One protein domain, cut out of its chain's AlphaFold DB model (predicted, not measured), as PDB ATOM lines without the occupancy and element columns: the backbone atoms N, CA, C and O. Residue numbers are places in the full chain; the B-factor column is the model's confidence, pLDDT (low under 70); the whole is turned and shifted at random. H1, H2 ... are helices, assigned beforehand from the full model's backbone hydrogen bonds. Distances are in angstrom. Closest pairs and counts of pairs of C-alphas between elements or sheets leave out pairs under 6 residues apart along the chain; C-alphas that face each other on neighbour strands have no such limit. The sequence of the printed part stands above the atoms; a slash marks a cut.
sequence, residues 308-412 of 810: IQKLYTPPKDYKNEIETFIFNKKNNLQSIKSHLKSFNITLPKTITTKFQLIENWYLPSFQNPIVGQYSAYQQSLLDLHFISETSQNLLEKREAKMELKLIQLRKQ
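What this domain is: This is residues 308 to 412 of the 810 residues of an uncharacterized protein of Parachlamydiaceae bacterium (UniProt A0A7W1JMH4). Look for one long helix, H4, along the long axis; H5 folds back from its last end as a V, and the short helices H1, H2 and H3 gather near its first end. The 105 printed residues hold five named helices, H1 to H5 in order, and no named strand: all helix. The whole is loose, radius of gyration of the C-alphas 16.1 A, and spans 49 by 29 by 24 A.

How they stand to each other: H1, residues 318 to 327, touches residues 371 to 375 of H4, residues 364 to 390; the closest C-alphas, Lys 319 and Val 371, are 5.9 A apart. H2, residues 333 to 342, is close but not clearly touching H1, closest C-alphas Ile 326 and Ile 336, 6.5 A. H3, residues 354 to 361, touches H4 only at the corner, only just, with 3 pairs of C-alphas within 8 A, the closest Trp 361 and Gln 367, 5.4 A. Residues 381 to 389 of H4 touch H5, residues 394 to 409, opposite ways at a steep tilt of 47 degrees, closest C-alphas Ser 388 and Lys 397, 4.5 A. Every O i to N i+4 pair is within hydrogen-bond range in H1, H2, H3 and H5; in H4, 21 of 23.

Where its parts are: Find C-alpha 318 at (-27.333, -36.167, 18.668), where H1 begins. H4 runs 37.2 A; H5, 22.3 A, ends at C-alpha 409, (-39.352, -31.249, -0.073).

The domain as a whole: The printed part has no cut; the H2 to H3 link is long. The pLDDT is under 70 in 48 residues, among them 379 to 412.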
ATOM      1  N   ILE A 308     -36.511 -56.011  13.234       40.56
ATOM      2  CA  ILE A 308     -36.658 -54.670  12.643       40.56
ATOM      3  C   ILE A 308     -36.422 -53.577  13.699       40.56
ATOM      4  O   ILE A 308     -35.798 -52.557  13.421       40.56
ATOM      5  N   GLN A 309     -36.810 -53.835  14.950       39.38
ATOM      6  CA  GLN A 309     -36.661 -52.896  16.067       39.38
ATOM      7  C   GLN A 309     -35.194 -52.543  16.409       39.38
ATOM      8  O   GLN A 309     -34.948 -51.540  17.070       39.38
ATOM      9  N   LYS A 310     -34.211 -53.333  15.940       43.66
ATOM     10  CA  LYS A 310     -32.766 -53.061  16.097       43.66
ATOM     11  C   LYS A 310     -32.142 -52.227  14.971       43.66
ATOM     12  O   LYS A 310     -31.026 -51.753  15.142       43.66
ATOM     13  N   LEU A 311     -32.819 -52.069  13.831       46.88
ATOM     14  CA  LEU A 311     -32.335 -51.241  12.714       46.88
ATOM     15  C   LEU A 311     -32.690 -49.757  12.895       46.88
ATOM     16  O   LEU A 311     -31.983 -48.897  12.382       46.88
ATOM     17  N   TYR A 312     -33.739 -49.470  13.672       46.09
ATOM     18  CA  TYR A 312     -34.283 -48.127  13.893       46.09
ATOM     19  C   TYR A 312     -34.022 -47.558  15.298       46.09
ATOM     20  O   TYR A 312     -34.615 -46.556  15.688       46.09
ATOM     21  N   THR A 313     -33.114 -48.159  16.074       43.78
ATOM     22  CA  THR A 313     -32.635 -47.543  17.322       43.78
ATOM     23  C   THR A 313     -31.802 -46.289  17.028       43.78
ATOM     24  O   THR A 313     -30.852 -46.383  16.247       43.78
ATOM     25  N   PRO A 314     -32.092 -45.138  17.666       45.38
ATOM     26  CA  PRO A 314     -31.400 -43.880  17.394       45.38
ATOM     27  C   PRO A 314     -29.903 -43.946  17.747       45.38
ATOM     28  O   PRO A 314     -29.534 -44.570  18.752       45.38
ATOM     29  N   PRO A 315     -29.019 -43.274  16.979       52.31
ATOM     30  CA  PRO A 315     -27.635 -43.076  17.389       52.31
ATOM     31  C   PRO A 315     -27.608 -42.262  18.689       52.31
ATOM     32  O   PRO A 315     -28.222 -41.204  18.792       52.31
ATOM     33  N   LYS A 316     -26.888 -42.760  19.698       55.22
ATOM     34  CA  LYS A 316     -26.970 -42.290  21.096       55.22
ATOM     35  C   LYS A 316     -26.436 -40.871  21.373       55.22
ATOM     36  O   LYS A 316     -26.301 -40.523  22.541       55.22
ATOM     37  N   ASP A 317     -26.113 -40.068  20.357       67.81
ATOM     38  CA  ASP A 317     -25.304 -38.859  20.555       67.81
ATOM     39  C   ASP A 317     -25.600 -37.689  19.591       67.81
ATOM     40  O   ASP A 317     -24.706 -37.067  19.014       67.81
ATOM     41  N   TYR A 318     -26.883 -37.338  19.443       71.19
ATOM     42  CA  TYR A 318     -27.333 -36.167  18.668       71.19
ATOM     43  C   TYR A 318     -26.682 -34.835  19.085       71.19
ATOM     44  O   TYR A 318     -26.616 -33.897  18.289       71.19
ATOM     45  N   LYS A 319     -26.180 -34.745  20.326       76.31
ATOM     46  CA  LYS A 319     -25.392 -33.606  20.805       76.31
ATOM     47  C   LYS A 319     -24.090 -33.468  20.009       76.31
ATOM     48  O   LYS A 319     -23.824 -32.398  19.469       76.31
ATOM     49  N   ASN A 320     -23.322 -34.547  19.882       78.56
ATOM     50  CA  ASN A 320     -22.049 -34.540  19.163       78.56
ATOM     51  C   ASN A 320     -22.225 -34.239  17.663       78.56
ATOM     52  O   ASN A 320     -21.379 -33.569  17.066       78.56
ATOM     53  N   GLU A 321     -23.333 -34.664  17.049       78.06
ATOM     54  CA  GLU A 321     -23.649 -34.373  15.642       78.06
ATOM     55  C   GLU A 321     -23.856 -32.866  15.393       78.06
ATOM     56  O   GLU A 321     -23.183 -32.264  14.546       78.06
ATOM     57  N   ILE A 322     -24.737 -32.227  16.172       81.44
ATOM     58  CA  ILE A 322     -25.042 -30.799  16.010       81.44
ATOM     59  C   ILE A 322     -23.864 -29.908  16.440       81.44
ATOM     60  O   ILE A 322     -23.598 -28.885  15.802       81.44
ATOM     61  N   GLU A 323     -23.091 -30.330  17.448       81.62
ATOM     62  CA  GLU A 323     -21.829 -29.693  17.838       81.62
ATOM     63  C   GLU A 323     -20.804 -29.743  16.705       81.62
ATOM     64  O   GLU A 323     -20.284 -28.700  16.299       81.62
ATOM     65  N   THR A 324     -20.573 -30.922  16.119       83.25
ATOM     66  CA  THR A 324     -19.653 -31.089  14.984       83.25
ATOM     67  C   THR A 324     -20.032 -30.168  13.825       83.25
ATOM     68  O   THR A 324     -19.156 -29.549  13.215       83.25
ATOM     69  N   PHE A 325     -21.328 -29.998  13.544       82.62
ATOM     70  CA  PHE A 325     -21.790 -29.082  12.503       82.62
ATOM     71  C   PHE A 325     -21.544 -27.596  12.841       82.62
ATOM     72  O   PHE A 325     -21.096 -26.832  11.980       82.62
ATOM     73  N   ILE A 326     -21.816 -27.167  14.076       83.31
ATOM     74  CA  ILE A 326     -21.691 -25.761  14.505       83.31
ATOM     75  C   ILE A 326     -20.221 -25.337  14.632       83.31
ATOM     76  O   ILE A 326     -19.832 -24.265  14.147       83.31
ATOM     77  N   PHE A 327     -19.381 -26.193  15.218       83.88
ATOM     78  CA  PHE A 327     -17.955 -25.929  15.413       83.88
ATOM     79  C   PHE A 327     -17.113 -26.102  14.139       83.88
ATOM     80  O   PHE A 327     -15.997 -25.579  14.073       83.88
ATOM     81  N   ASN A 328     -17.637 -26.736  13.080       84.44
ATOM     82  CA  ASN A 328     -16.931 -26.873  11.802       84.44
ATOM     83  C   ASN A 328     -16.483 -25.507  11.251       84.44
ATOM     84  O   ASN A 328     -17.301 -24.619  10.990       84.44
ATOM     85  N   LYS A 329     -15.171 -25.340  11.030       77.06
ATOM     86  CA  LYS A 329     -14.562 -24.086  10.551       77.06
ATOM     87  C   LYS A 329     -15.127 -23.607   9.204       77.06
ATOM     88  O   LYS A 329     -15.180 -22.402   8.991       77.06
ATOM     89  N   LYS A 330     -15.598 -24.513   8.334       79.69
ATOM     90  CA  LYS A 330     -16.165 -24.178   7.011       79.69
ATOM     91  C   LYS A 330     -17.568 -23.554   7.077       79.69
ATOM     92  O   LYS A 330     -17.976 -22.877   6.138       79.69
ATOM     93  N   ASN A 331     -18.304 -23.750   8.171       82.44
ATOM     94  CA  ASN A 331     -19.677 -23.265   8.305       82.44
ATOM     95  C   ASN A 331     -19.705 -21.836   8.867       82.44
ATOM     96  O   ASN A 331     -19.277 -21.607   9.998       82.44
ATOM     97  N   ASN A 332     -20.239 -20.871   8.112       85.62
ATOM     98  CA  ASN A 332     -20.502 -19.516   8.616       85.62
ATOM     99  C   ASN A 332     -21.856 -19.448   9.363       85.62
ATOM    100  O   ASN A 332     -22.656 -20.384   9.300       85.62
ATOM    101  N   LEU A 333     -22.137 -18.345  10.072       84.44
ATOM    102  CA  LEU A 333     -23.382 -18.211  10.850       84.44
ATOM    103  C   LEU A 333     -24.646 -18.354   9.987       84.44
ATOM    104  O   LEU A 333     -25.657 -18.856  10.467       84.44
ATOM    105  N   GLN A 334     -24.610 -17.922   8.727       81.44
ATOM    106  CA  GLN A 334     -25.765 -17.955   7.835       81.44
ATOM    107  C   GLN A 334     -26.054 -19.382   7.348       81.44
ATOM    108  O   GLN A 334     -27.214 -19.796   7.350       81.44
ATOM    109  N   SER A 335     -25.012 -20.172   7.065       80.12
ATOM    110  CA  SER A 335     -25.116 -21.621   6.852       80.12
ATOM    111  C   SER A 335     -25.663 -22.329   8.092       80.12
ATOM    112  O   SER A 335     -26.568 -23.151   7.969       80.12
ATOM    113  N   ILE A 336     -25.193 -21.967   9.294       81.94
ATOM    114  CA  ILE A 336     -25.674 -22.559  10.553       81.94
ATOM    115  C   ILE A 336     -27.143 -22.206  10.815       81.94
ATOM    116  O   ILE A 336     -27.950 -23.100  11.057       81.94
ATOM    117  N   LYS A 337     -27.530 -20.932  10.671       81.12
ATOM    118  CA  LYS A 337     -28.932 -20.489  10.754       81.12
ATOM    119  C   LYS A 337     -29.816 -21.204   9.732       81.12
ATOM    120  O   LYS A 337     -30.923 -21.600  10.076       81.12
ATOM    121  N   SER A 338     -29.345 -21.396   8.498       75.75
ATOM    122  CA  SER A 338     -30.121 -22.088   7.461       75.75
ATOM    123  C   SER A 338     -30.229 -23.598   7.705       75.75
ATOM    124  O   SER A 338     -31.260 -24.180   7.375       75.75
ATOM    125  N   HIS A 339     -29.205 -24.225   8.293       76.75
ATOM    126  CA  HIS A 339     -29.226 -25.636   8.675       76.75
ATOM    127  C   HIS A 339     -30.177 -25.868   9.853       76.75
ATOM    128  O   HIS A 339     -31.127 -26.630   9.707       76.75
ATOM    129  N   LEU A 340     -30.021 -25.133  10.961       78.94
ATOM    130  CA  LEU A 340     -30.908 -25.213  12.132       78.94
ATOM    131  C   LEU A 340     -32.374 -24.932  11.767       78.94
ATOM    132  O   LEU A 340     -33.264 -25.694  12.147       78.94
ATOM    133  N   LYS A 341     -32.627 -23.929  10.914       76.31
ATOM    134  CA  LYS A 341     -33.975 -23.631  10.408       76.31
ATOM    135  C   LYS A 341     -34.579 -24.774   9.579       76.31
ATOM    136  O   LYS A 341     -35.800 -24.876   9.512       76.31
ATOM    137  N   SER A 342     -33.768 -25.657   8.986       66.06
ATOM    138  CA  SER A 342     -34.269 -26.856   8.290       66.06
ATOM    139  C   SER A 342     -34.789 -27.953   9.235       66.06
ATOM    140  O   SER A 342     -35.547 -28.808   8.788       66.06
ATOM    141  N   PHE A 343     -34.469 -27.865  10.533       67.88
ATOM    142  CA  PHE A 343     -35.035 -28.668  11.629       67.88
ATOM    143  C   PHE A 343     -36.083 -27.877  12.442       67.88
ATOM    144  O   PHE A 343     -36.409 -28.239  13.566       67.88
ATOM    145  N   ASN A 344     -36.587 -26.762  11.894       68.12
ATOM    146  CA  ASN A 344     -37.479 -25.796  12.553       68.12
ATOM    147  C   ASN A 344     -36.886 -25.069  13.787       68.12
ATOM    148  O   ASN A 344     -37.602 -24.382  14.516       68.12
ATOM    149  N   ILE A 345     -35.570 -25.148  14.003       78.38
ATOM    150  CA  ILE A 345     -34.884 -24.487  15.120       78.38
ATOM    151  C   ILE A 345     -34.508 -23.060  14.706       78.38
ATOM    152  O   ILE A 345     -33.724 -22.847  13.776       78.38
ATOM    153  N   THR A 346     -35.039 -22.061  15.412       79.31
ATOM    154  CA  THR A 346     -34.740 -20.646  15.149       79.31
ATOM    155  C   THR A 346     -33.821 -20.084  16.230       79.31
ATOM    156  O   THR A 346     -34.217 -19.966  17.385       79.31
ATOM    157  N   LEU A 347     -32.596 -19.699  15.852       81.12
ATOM    158  CA  LEU A 347     -31.670 -19.029  16.773       81.12
ATOM    159  C   LEU A 347     -32.212 -17.652  17.212       81.12
ATOM    160  O   LEU A 347     -32.753 -16.927  16.367       81.12
ATOM    161  N   PRO A 348     -32.013 -17.244  18.482       82.19
ATOM    162  CA  PRO A 348     -32.387 -15.917  18.964       82.19
ATOM    163  C   PRO A 348     -31.809 -14.785  18.105       82.19
ATOM    164  O   PRO A 348     -30.663 -14.845  17.654       82.19
ATOM    165  N   LYS A 349     -32.592 -13.712  17.915       80.38
ATOM    166  CA  LYS A 349     -32.190 -12.537  17.113       80.38
ATOM    167  C   LYS A 349     -30.932 -11.837  17.653       80.38
ATOM    168  O   LYS A 349     -30.244 -11.176  16.884       80.38
ATOM    169  N   THR A 350     -30.629 -12.015  18.939       80.31
ATOM    170  CA  THR A 350     -29.426 -11.518  19.625       80.31
ATOM    171  C   THR A 350     -28.124 -12.156  19.132       80.31
ATOM    172  O   THR A 350     -27.070 -11.550  19.275       80.31
ATOM    173  N   ILE A 351     -28.173 -13.344  18.515       84.00
ATOM    174  CA  ILE A 351     -26.992 -14.010  17.955       84.00
ATOM    175  C   ILE A 351     -26.722 -13.462  16.549       84.00
ATOM    176  O   ILE A 351     -27.325 -13.907  15.562       84.00
ATOM    177  N   THR A 352     -25.813 -12.493  16.438       83.00
ATOM    178  CA  THR A 352     -25.457 -11.821  15.176       83.00
ATOM    179  C   THR A 352     -24.140 -12.313  14.573       83.00
ATOM    180  O   THR A 352     -23.984 -12.233  13.356       83.00
ATOM    181  N   THR A 353     -23.241 -12.914  15.363       85.50
ATOM    182  CA  THR A 353     -21.969 -13.498  14.883       85.50
ATOM    183  C   THR A 353     -21.824 -14.991  15.215       85.50
ATOM    184  O   THR A 353     -22.486 -15.521  16.107       85.50
ATOM    185  N   LYS A 354     -20.945 -15.708  14.491       83.56
ATOM    186  CA  LYS A 354     -20.609 -17.110  14.821       83.56
ATOM    187  C   LYS A 354     -19.887 -17.215  16.170       83.56
ATOM    188  O   LYS A 354     -20.067 -18.204  16.870       83.56
ATOM    189  N   PHE A 355     -19.108 -16.196  16.538       83.88
ATOM    190  CA  PHE A 355     -18.432 -16.136  17.832       83.88
ATOM    191  C   PHE A 355     -19.446 -16.107  18.981       83.88
ATOM    192  O   PHE A 355     -19.399 -16.976  19.839       83.88
ATOM    193  N   GLN A 356     -20.447 -15.220  18.917       84.69
ATOM    194  CA  GLN A 356     -21.546 -15.181  19.892       84.69
ATOM    195  C   GLN A 356     -22.322 -16.501  19.959       84.69
ATOM    196  O   GLN A 356     -22.738 -16.908  21.039       84.69
ATOM    197  N   LEU A 357     -22.527 -17.183  18.823       85.56
ATOM    198  CA  LEU A 357     -23.163 -18.504  18.822       85.56
ATOM    199  C   LEU A 357     -22.336 -19.524  19.616       85.56
ATOM    200  O   LEU A 357     -22.907 -20.256  20.411       85.56
ATOM    201  N   ILE A 358     -21.019 -19.559  19.398       85.69
ATOM    202  CA  ILE A 358     -20.077 -20.450  20.091       85.69
ATOM    203  C   ILE A 358     -20.000 -20.122  21.587       85.69
ATOM    204  O   ILE A 358     -20.062 -21.023  22.412       85.69
ATOM    205  N   GLU A 359     -19.914 -18.843  21.937       84.38
ATOM    206  CA  GLU A 359     -19.864 -18.360  23.318       84.38
ATOM    207  C   GLU A 359     -21.127 -18.753  24.102       84.38
ATOM    208  O   GLU A 359     -21.039 -19.354  25.171       84.38
ATOM    209  N   ASN A 360     -22.310 -18.528  23.518       84.75
ATOM    210  CA  ASN A 360     -23.578 -18.948  24.117       84.75
ATOM    211  C   ASN A 360     -23.773 -20.475  24.093       84.75
ATOM    212  O   ASN A 360     -24.542 -20.995  24.896       84.75
ATOM    213  N   TRP A 361     -23.075 -21.217  23.226       84.56
ATOM    214  CA  TRP A 361     -23.186 -22.679  23.152       84.56
ATOM    215  C   TRP A 361     -22.710 -23.391  24.426       84.56
ATOM    216  O   TRP A 361     -23.192 -24.478  24.735       84.56
ATOM    217  N   TYR A 362     -21.810 -22.775  25.195       82.56
ATOM    218  CA  TYR A 362     -21.364 -23.310  26.485       82.56
ATOM    219  C   TYR A 362     -22.375 -23.099  27.624       82.56
ATOM    220  O   TYR A 362     -22.201 -23.669  28.700       82.56
ATOM    221  N   LEU A 363     -23.442 -22.319  27.410       85.25
ATOM    222  CA  LEU A 363     -24.508 -22.118  28.391       85.25
ATOM    223  C   LEU A 363     -25.561 -23.235  28.257       85.25
ATOM    224  O   LEU A 363     -26.243 -23.300  27.230       85.25
ATOM    225  N   PRO A 364     -25.793 -24.079  29.287       76.81
ATOM    226  CA  PRO A 364     -26.781 -25.160  29.209       76.81
ATOM    227  C   PRO A 364     -28.205 -24.668  28.911       76.81
ATOM    228  O   PRO A 364     -28.972 -25.353  28.240       76.81
ATOM    229  N   SER A 365     -28.549 -23.455  29.354       77.38
ATOM    230  CA  SER A 365     -29.829 -22.784  29.079       77.38
ATOM    231  C   SER A 365     -30.046 -22.432  27.602       77.38
ATOM    232  O   SER A 365     -31.191 -22.292  27.177       77.38
ATOM    233  N   PHE A 366     -28.975 -22.312  26.813       82.38
ATOM    234  CA  PHE A 366     -29.016 -22.055  25.373       82.38
ATOM    235  C   PHE A 366     -28.813 -23.346  24.563       82.38
ATOM    236  O   PHE A 366     -29.526 -23.586  23.588       82.38
ATOM    237  N   GLN A 367     -27.886 -24.209  24.997       84.88
ATOM    238  CA  GLN A 367     -27.591 -25.493  24.357       84.88
ATOM    239  C   GLN A 367     -28.760 -26.485  24.449       84.88
ATOM    240  O   GLN A 367     -29.185 -27.030  23.428       84.88
ATOM    241  N   ASN A 368     -29.287 -26.734  25.652       79.31
ATOM    242  CA  ASN A 368     -30.229 -27.835  25.880       79.31
ATOM    243  C   ASN A 368     -31.544 -27.699  25.084       79.31
ATOM    244  O   ASN A 368     -31.984 -28.712  24.538       79.31
ATOM    245  N   PRO A 369     -32.159 -26.506  24.925       79.62
ATOM    246  CA  PRO A 369     -33.336 -26.352  24.068       79.62
ATOM    247  C   PRO A 369     -33.060 -26.680  22.595       79.62
ATOM    248  O   PRO A 369     -33.890 -27.308  21.942       79.62
ATOM    249  N   ILE A 370     -31.888 -26.297  22.076       79.50
ATOM    250  CA  ILE A 370     -31.501 -26.539  20.679       79.50
ATOM    251  C   ILE A 370     -31.229 -28.030  20.447       79.50
ATOM    252  O   ILE A 370     -31.769 -28.615  19.509       79.50
ATOM    253  N   VAL A 371     -30.441 -28.665  21.322       80.25
ATOM    254  CA  VAL A 371     -30.153 -30.109  21.257       80.25
ATOM    255  C   VAL A 371     -31.433 -30.931  21.454       80.25
ATOM    256  O   VAL A 371     -31.647 -31.904  20.735       80.25
ATOM    257  N   GLY A 372     -32.322 -30.519  22.363       73.75
ATOM    258  CA  GLY A 372     -33.607 -31.177  22.607       73.75
ATOM    259  C   GLY A 372     -34.553 -31.114  21.405       73.75
ATOM    260  O   GLY A 372     -35.095 -32.142  21.003       73.75
ATOM    261  N   GLN A 373     -34.707 -29.941  20.778       75.44
ATOM    262  CA  GLN A 373     -35.507 -29.793  19.553       75.44
ATOM    263  C   GLN A 373     -34.930 -30.613  18.392       75.44
ATOM    264  O   GLN A 373     -35.679 -31.271  17.673       75.44
ATOM    265  N   TYR A 374     -33.602 -30.626  18.240       76.38
ATOM    266  CA  TYR A 374     -32.923 -31.422  17.218       76.38
ATOM    267  C   TYR A 374     -33.120 -32.929  17.436       76.38
ATOM    268  O   TYR A 374     -33.512 -33.640  16.514       76.38
ATOM    269  N   SER A 375     -32.931 -33.404  18.671       73.44
ATOM    270  CA  SER A 375     -33.143 -34.802  19.052       73.44
ATOM    271  C   SER A 375     -34.594 -35.244  18.835       73.44
ATOM    272  O   SER A 375     -34.817 -36.320  18.289       73.44
ATOM    273  N   ALA A 376     -35.580 -34.424  19.216       69.06
ATOM    274  CA  ALA A 376     -36.996 -34.732  19.011       69.06
ATOM    275  C   ALA A 376     -37.366 -34.807  17.519       69.06
ATOM    276  O   ALA A 376     -38.139 -35.674  17.108       69.06
ATOM    277  N   TYR A 377     -36.778 -33.937  16.693       71.19
ATOM    278  CA  TYR A 377     -36.963 -33.956  15.243       71.19
ATOM    279  C   TYR A 377     -36.338 -35.201  14.594       71.19
ATOM    280  O   TYR A 377     -36.977 -35.847  13.763       71.19
ATOM    281  N   GLN A 378     -35.114 -35.570  14.988       71.81
ATOM    282  CA  GLN A 378     -34.448 -36.780  14.493       71.81
ATOM    283  C   GLN A 378     -35.183 -38.058  14.927       71.81
ATOM    284  O   GLN A 378     -35.343 -38.970  14.119       71.81
ATOM    285  N   GLN A 379     -35.697 -38.104  16.161       68.94
ATOM    286  CA  GLN A 379     -36.525 -39.219  16.622       68.94
ATOM    287  C   GLN A 379     -37.822 -39.322  15.807       68.94
ATOM    288  O   GLN A 379     -38.139 -40.396  15.312       68.94
ATOM    289  N   SER A 380     -38.501 -38.196  15.562       68.88
ATOM    290  CA  SER A 380     -39.716 -38.161  14.731       68.88
ATOM    291  C   SER A 380     -39.462 -38.684  13.309       68.88
ATOM    292  O   SER A 380     -40.303 -39.379  12.748       68.88
ATOM    293  N   LEU A 381     -38.294 -38.393  12.722       68.25
ATOM    294  CA  LEU A 381     -37.893 -38.943  11.423       68.25
ATOM    295  C   LEU A 381     -37.697 -40.465  11.455       68.25
ATOM    296  O   LEU A 381     -38.157 -41.148  10.540       68.25
ATOM    297  N   LEU A 382     -37.040 -40.996  12.490       68.50
ATOM    298  CA  LEU A 382     -36.860 -42.441  12.665       68.50
ATOM    299  C   LEU A 382     -38.200 -43.155  12.879       68.50
ATOM    300  O   LEU A 382     -38.442 -44.184  12.250       68.50
ATOM    301  N   ASP A 383     -39.082 -42.581  13.696       67.94
ATOM    302  CA  ASP A 383     -40.415 -43.121  13.970       67.94
ATOM    303  C   ASP A 383     -41.269 -43.148  12.687       67.94
ATOM    304  O   ASP A 383     -41.896 -44.161  12.376       67.94
ATOM    305  N   LEU A 384     -41.232 -42.079  11.880       69.19
ATOM    306  CA  LEU A 384     -41.905 -42.026  10.577       69.19
ATOM    307  C   LEU A 384     -41.345 -43.059   9.586       69.19
ATOM    308  O   LEU A 384     -42.123 -43.744   8.919       69.19
ATOM    309  N   HIS A 385     -40.019 -43.218   9.501       67.38
ATOM    310  CA  HIS A 385     -39.401 -44.267   8.681       67.38
ATOM    311  C   HIS A 385     -39.861 -45.662   9.127       67.38
ATOM    312  O   HIS A 385     -40.364 -46.432   8.304       67.38
ATOM    313  N   PHE A 386     -39.801 -45.944  10.430       67.38
ATOM    314  CA  PHE A 386     -40.252 -47.205  11.013       67.38
ATOM    315  C   PHE A 386     -41.731 -47.496  10.711       67.38
ATOM    316  O   PHE A 386     -42.052 -48.594  10.251       67.38
ATOM    317  N   ILE A 387     -42.638 -46.528  10.895       60.91
ATOM    318  CA  ILE A 387     -44.072 -46.683  10.578       60.91
ATOM    319  C   ILE A 387     -44.273 -46.948   9.078       60.91
ATOM    320  O   ILE A 387     -45.024 -47.857   8.710       60.91
ATOM    321  N   SER A 388     -43.566 -46.208   8.213       59.91
ATOM    322  CA  SER A 388     -43.697 -46.305   6.751       59.91
ATOM    323  C   SER A 388     -43.337 -47.686   6.185       59.91
ATOM    324  O   SER A 388     -43.915 -48.107   5.179       59.91
ATOM    325  N   GLU A 389     -42.433 -48.414   6.849       61.44
ATOM    326  CA  GLU A 389     -42.023 -49.770   6.476       61.44
ATOM    327  C   GLU A 389     -42.835 -50.847   7.207       61.44
ATOM    328  O   GLU A 389     -43.279 -51.820   6.589       61.44
ATOM    329  N   THR A 390     -43.087 -50.676   8.508       53.25
ATOM    330  CA  THR A 390     -43.576 -51.766   9.371       53.25
ATOM    331  C   THR A 390     -45.083 -51.807   9.598       53.25
ATOM    332  O   THR A 390     -45.602 -52.906   9.798       53.25
ATOM    333  N   SER A 391     -45.808 -50.679   9.544       51.47
ATOM    334  CA  SER A 391     -47.237 -50.692   9.904       51.47
ATOM    335  C   SER A 391     -48.053 -51.584   8.958       51.47
ATOM    336  O   SER A 391     -47.802 -51.660   7.752       51.47
ATOM    337  N   GLN A 392     -49.030 -52.304   9.505       50.28
ATOM    338  CA  GLN A 392     -49.996 -53.073   8.713       50.28
ATOM    339  C   GLN A 392     -51.176 -52.203   8.253       50.28
ATOM    340  O   GLN A 392     -51.900 -52.589   7.337       50.28
ATOM    341  N   ASN A 393     -51.348 -51.016   8.840       55.75
ATOM    342  CA  ASN A 393     -52.363 -50.059   8.433       55.75
ATOM    343  C   ASN A 393     -51.871 -49.254   7.218       55.75
ATOM    344  O   ASN A 393     -50.897 -48.500   7.284       55.75
ATOM    345  N   LEU A 394     -52.566 -49.408   6.088       47.00
ATOM    346  CA  LEU A 394     -52.239 -48.716   4.839       47.00
ATOM    347  C   LEU A 394     -52.398 -47.190   4.946       47.00
ATOM    348  O   LEU A 394     -51.679 -46.466   4.257       47.00
ATOM    349  N   LEU A 395     -53.296 -46.703   5.813       50.06
ATOM    350  CA  LEU A 395     -53.491 -45.273   6.052       50.06
ATOM    351  C   LEU A 395     -52.274 -44.675   6.775       50.06
ATOM    352  O   LEU A 395     -51.663 -43.745   6.263       50.06
ATOM    353  N   GLU A 396     -51.857 -45.278   7.894       55.53
ATOM    354  CA  GLU A 396     -50.661 -44.867   8.649       55.53
ATOM    355  C   GLU A 396     -49.395 -44.920   7.786       55.53
ATOM    356  O   GLU A 396     -48.571 -44.008   7.831       55.53
ATOM    357  N   LYS A 397     -49.245 -45.957   6.946       59.91
ATOM    358  CA  LYS A 397     -48.131 -46.039   5.987       59.91
ATOM    359  C   LYS A 397     -48.132 -44.886   4.989       59.91
ATOM    360  O   LYS A 397     -47.066 -44.333   4.712       59.91
ATOM    361  N   ARG A 398     -49.298 -44.521   4.445       56.03
ATOM    362  CA  ARG A 398     -49.447 -43.376   3.533       56.03
ATOM    363  C   ARG A 398     -49.121 -42.070   4.253       56.03
ATOM    364  O   ARG A 398     -48.308 -41.301   3.756       56.03
ATOM    365  N   GLU A 399     -49.691 -41.845   5.433       63.16
ATOM    366  CA  GLU A 399     -49.453 -40.644   6.243       63.16
ATOM    367  C   GLU A 399     -47.973 -40.483   6.618       63.16
ATOM    368  O   GLU A 399     -47.409 -39.406   6.418       63.16
ATOM    369  N   ALA A 400     -47.308 -41.564   7.034       63.09
ATOM    370  CA  ALA A 400     -45.880 -41.549   7.334       63.09
ATOM    371  C   ALA A 400     -45.015 -41.251   6.095       63.09
ATOM    372  O   ALA A 400     -44.112 -40.415   6.159       63.09
ATOM    373  N   LYS A 401     -45.311 -41.866   4.937       62.69
ATOM    374  CA  LYS A 401     -44.611 -41.567   3.670       62.69
ATOM    375  C   LYS A 401     -44.820 -40.120   3.213       62.69
ATOM    376  O   LYS A 401     -43.866 -39.492   2.747       62.69
ATOM    377  N   MET A 402     -46.026 -39.575   3.382       62.12
ATOM    378  CA  MET A 402     -46.320 -38.175   3.076       62.12
ATOM    379  C   MET A 402     -45.527 -37.217   3.968       62.12
ATOM    380  O   MET A 402     -44.899 -36.304   3.437       62.12
ATOM    381  N   GLU A 403     -45.504 -37.425   5.288       64.81
ATOM    382  CA  GLU A 403     -44.707 -36.603   6.215       64.81
ATOM    383  C   GLU A 403     -43.203 -36.664   5.877       64.81
ATOM    384  O   GLU A 403     -42.550 -35.621   5.799       64.81
ATOM    385  N   LEU A 404     -42.653 -37.844   5.560       66.31
ATOM    386  CA  LEU A 404     -41.255 -37.989   5.122       66.31
ATOM    387  C   LEU A 404     -40.954 -37.202   3.835       66.31
ATOM    388  O   LEU A 404     -39.991 -36.428   3.796       66.31
ATOM    389  N   LYS A 405     -41.787 -37.340   2.792       65.38
ATOM    390  CA  LYS A 405     -41.642 -36.560   1.547       65.38
ATOM    391  C   LYS A 405     -41.805 -35.059   1.797       65.38
ATOM    392  O   LYS A 405     -41.072 -34.259   1.217       65.38
ATOM    393  N   LEU A 406     -42.698 -34.659   2.700       65.38
ATOM    394  CA  LEU A 406     -42.934 -33.261   3.068       65.38
ATOM    395  C   LEU A 406     -41.715 -32.660   3.781       65.38
ATOM    396  O   LEU A 406     -41.296 -31.547   3.453       65.38
ATOM    397  N   ILE A 407     -41.080 -33.412   4.682       64.81
ATOM    398  CA  ILE A 407     -39.820 -33.032   5.337       64.81
ATOM    399  C   ILE A 407     -38.669 -32.894   4.325       64.81
ATOM    400  O   ILE A 407     -37.897 -31.934   4.400       64.81
ATOM    401  N   GLN A 408     -38.562 -33.804   3.351       64.75
ATOM    402  CA  GLN A 408     -37.554 -33.719   2.289       64.75
ATOM    403  C   GLN A 408     -37.780 -32.495   1.382       64.75
ATOM    404  O   GLN A 408     -36.865 -31.695   1.176       64.75
ATOM    405  N   LEU A 409     -39.009 -32.299   0.893       59.25
ATOM    406  CA  LEU A 409     -39.352 -31.249  -0.073       59.25
ATOM    407  C   LEU A 409     -39.413 -29.842   0.547       59.25
ATOM    408  O   LEU A 409     -39.096 -28.869  -0.139       59.25
ATOM    409  N   ARG A 410     -39.692 -29.698   1.855       62.03
ATOM    410  CA  ARG A 410     -39.587 -28.411   2.589       62.03
ATOM    411  C   ARG A 410     -38.223 -27.724   2.398       62.03
ATOM    412  O   ARG A 410     -38.159 -26.487   2.416       62.03
ATOM    413  N   LYS A 411     -37.148 -28.504   2.196       57.31
ATOM    414  CA  LYS A 411     -35.764 -28.026   2.013       57.31
ATOM    415  C   LYS A 411     -35.514 -27.377   0.642       57.31
ATOM    416  O   LYS A 411     -34.586 -26.577   0.525       57.31
ATOM    417  N   GLN A 412     -36.334 -27.658  -0.372       56.94
ATOM    418  CA  GLN A 412     -36.188 -27.095  -1.718       56.94
ATOM    419  C   GLN A 412     -36.960 -25.769  -1.835       56.94
ATOM    420  O   GLN A 412     -38.182 -25.715  -1.681       56.94
TER     421      GLN A 412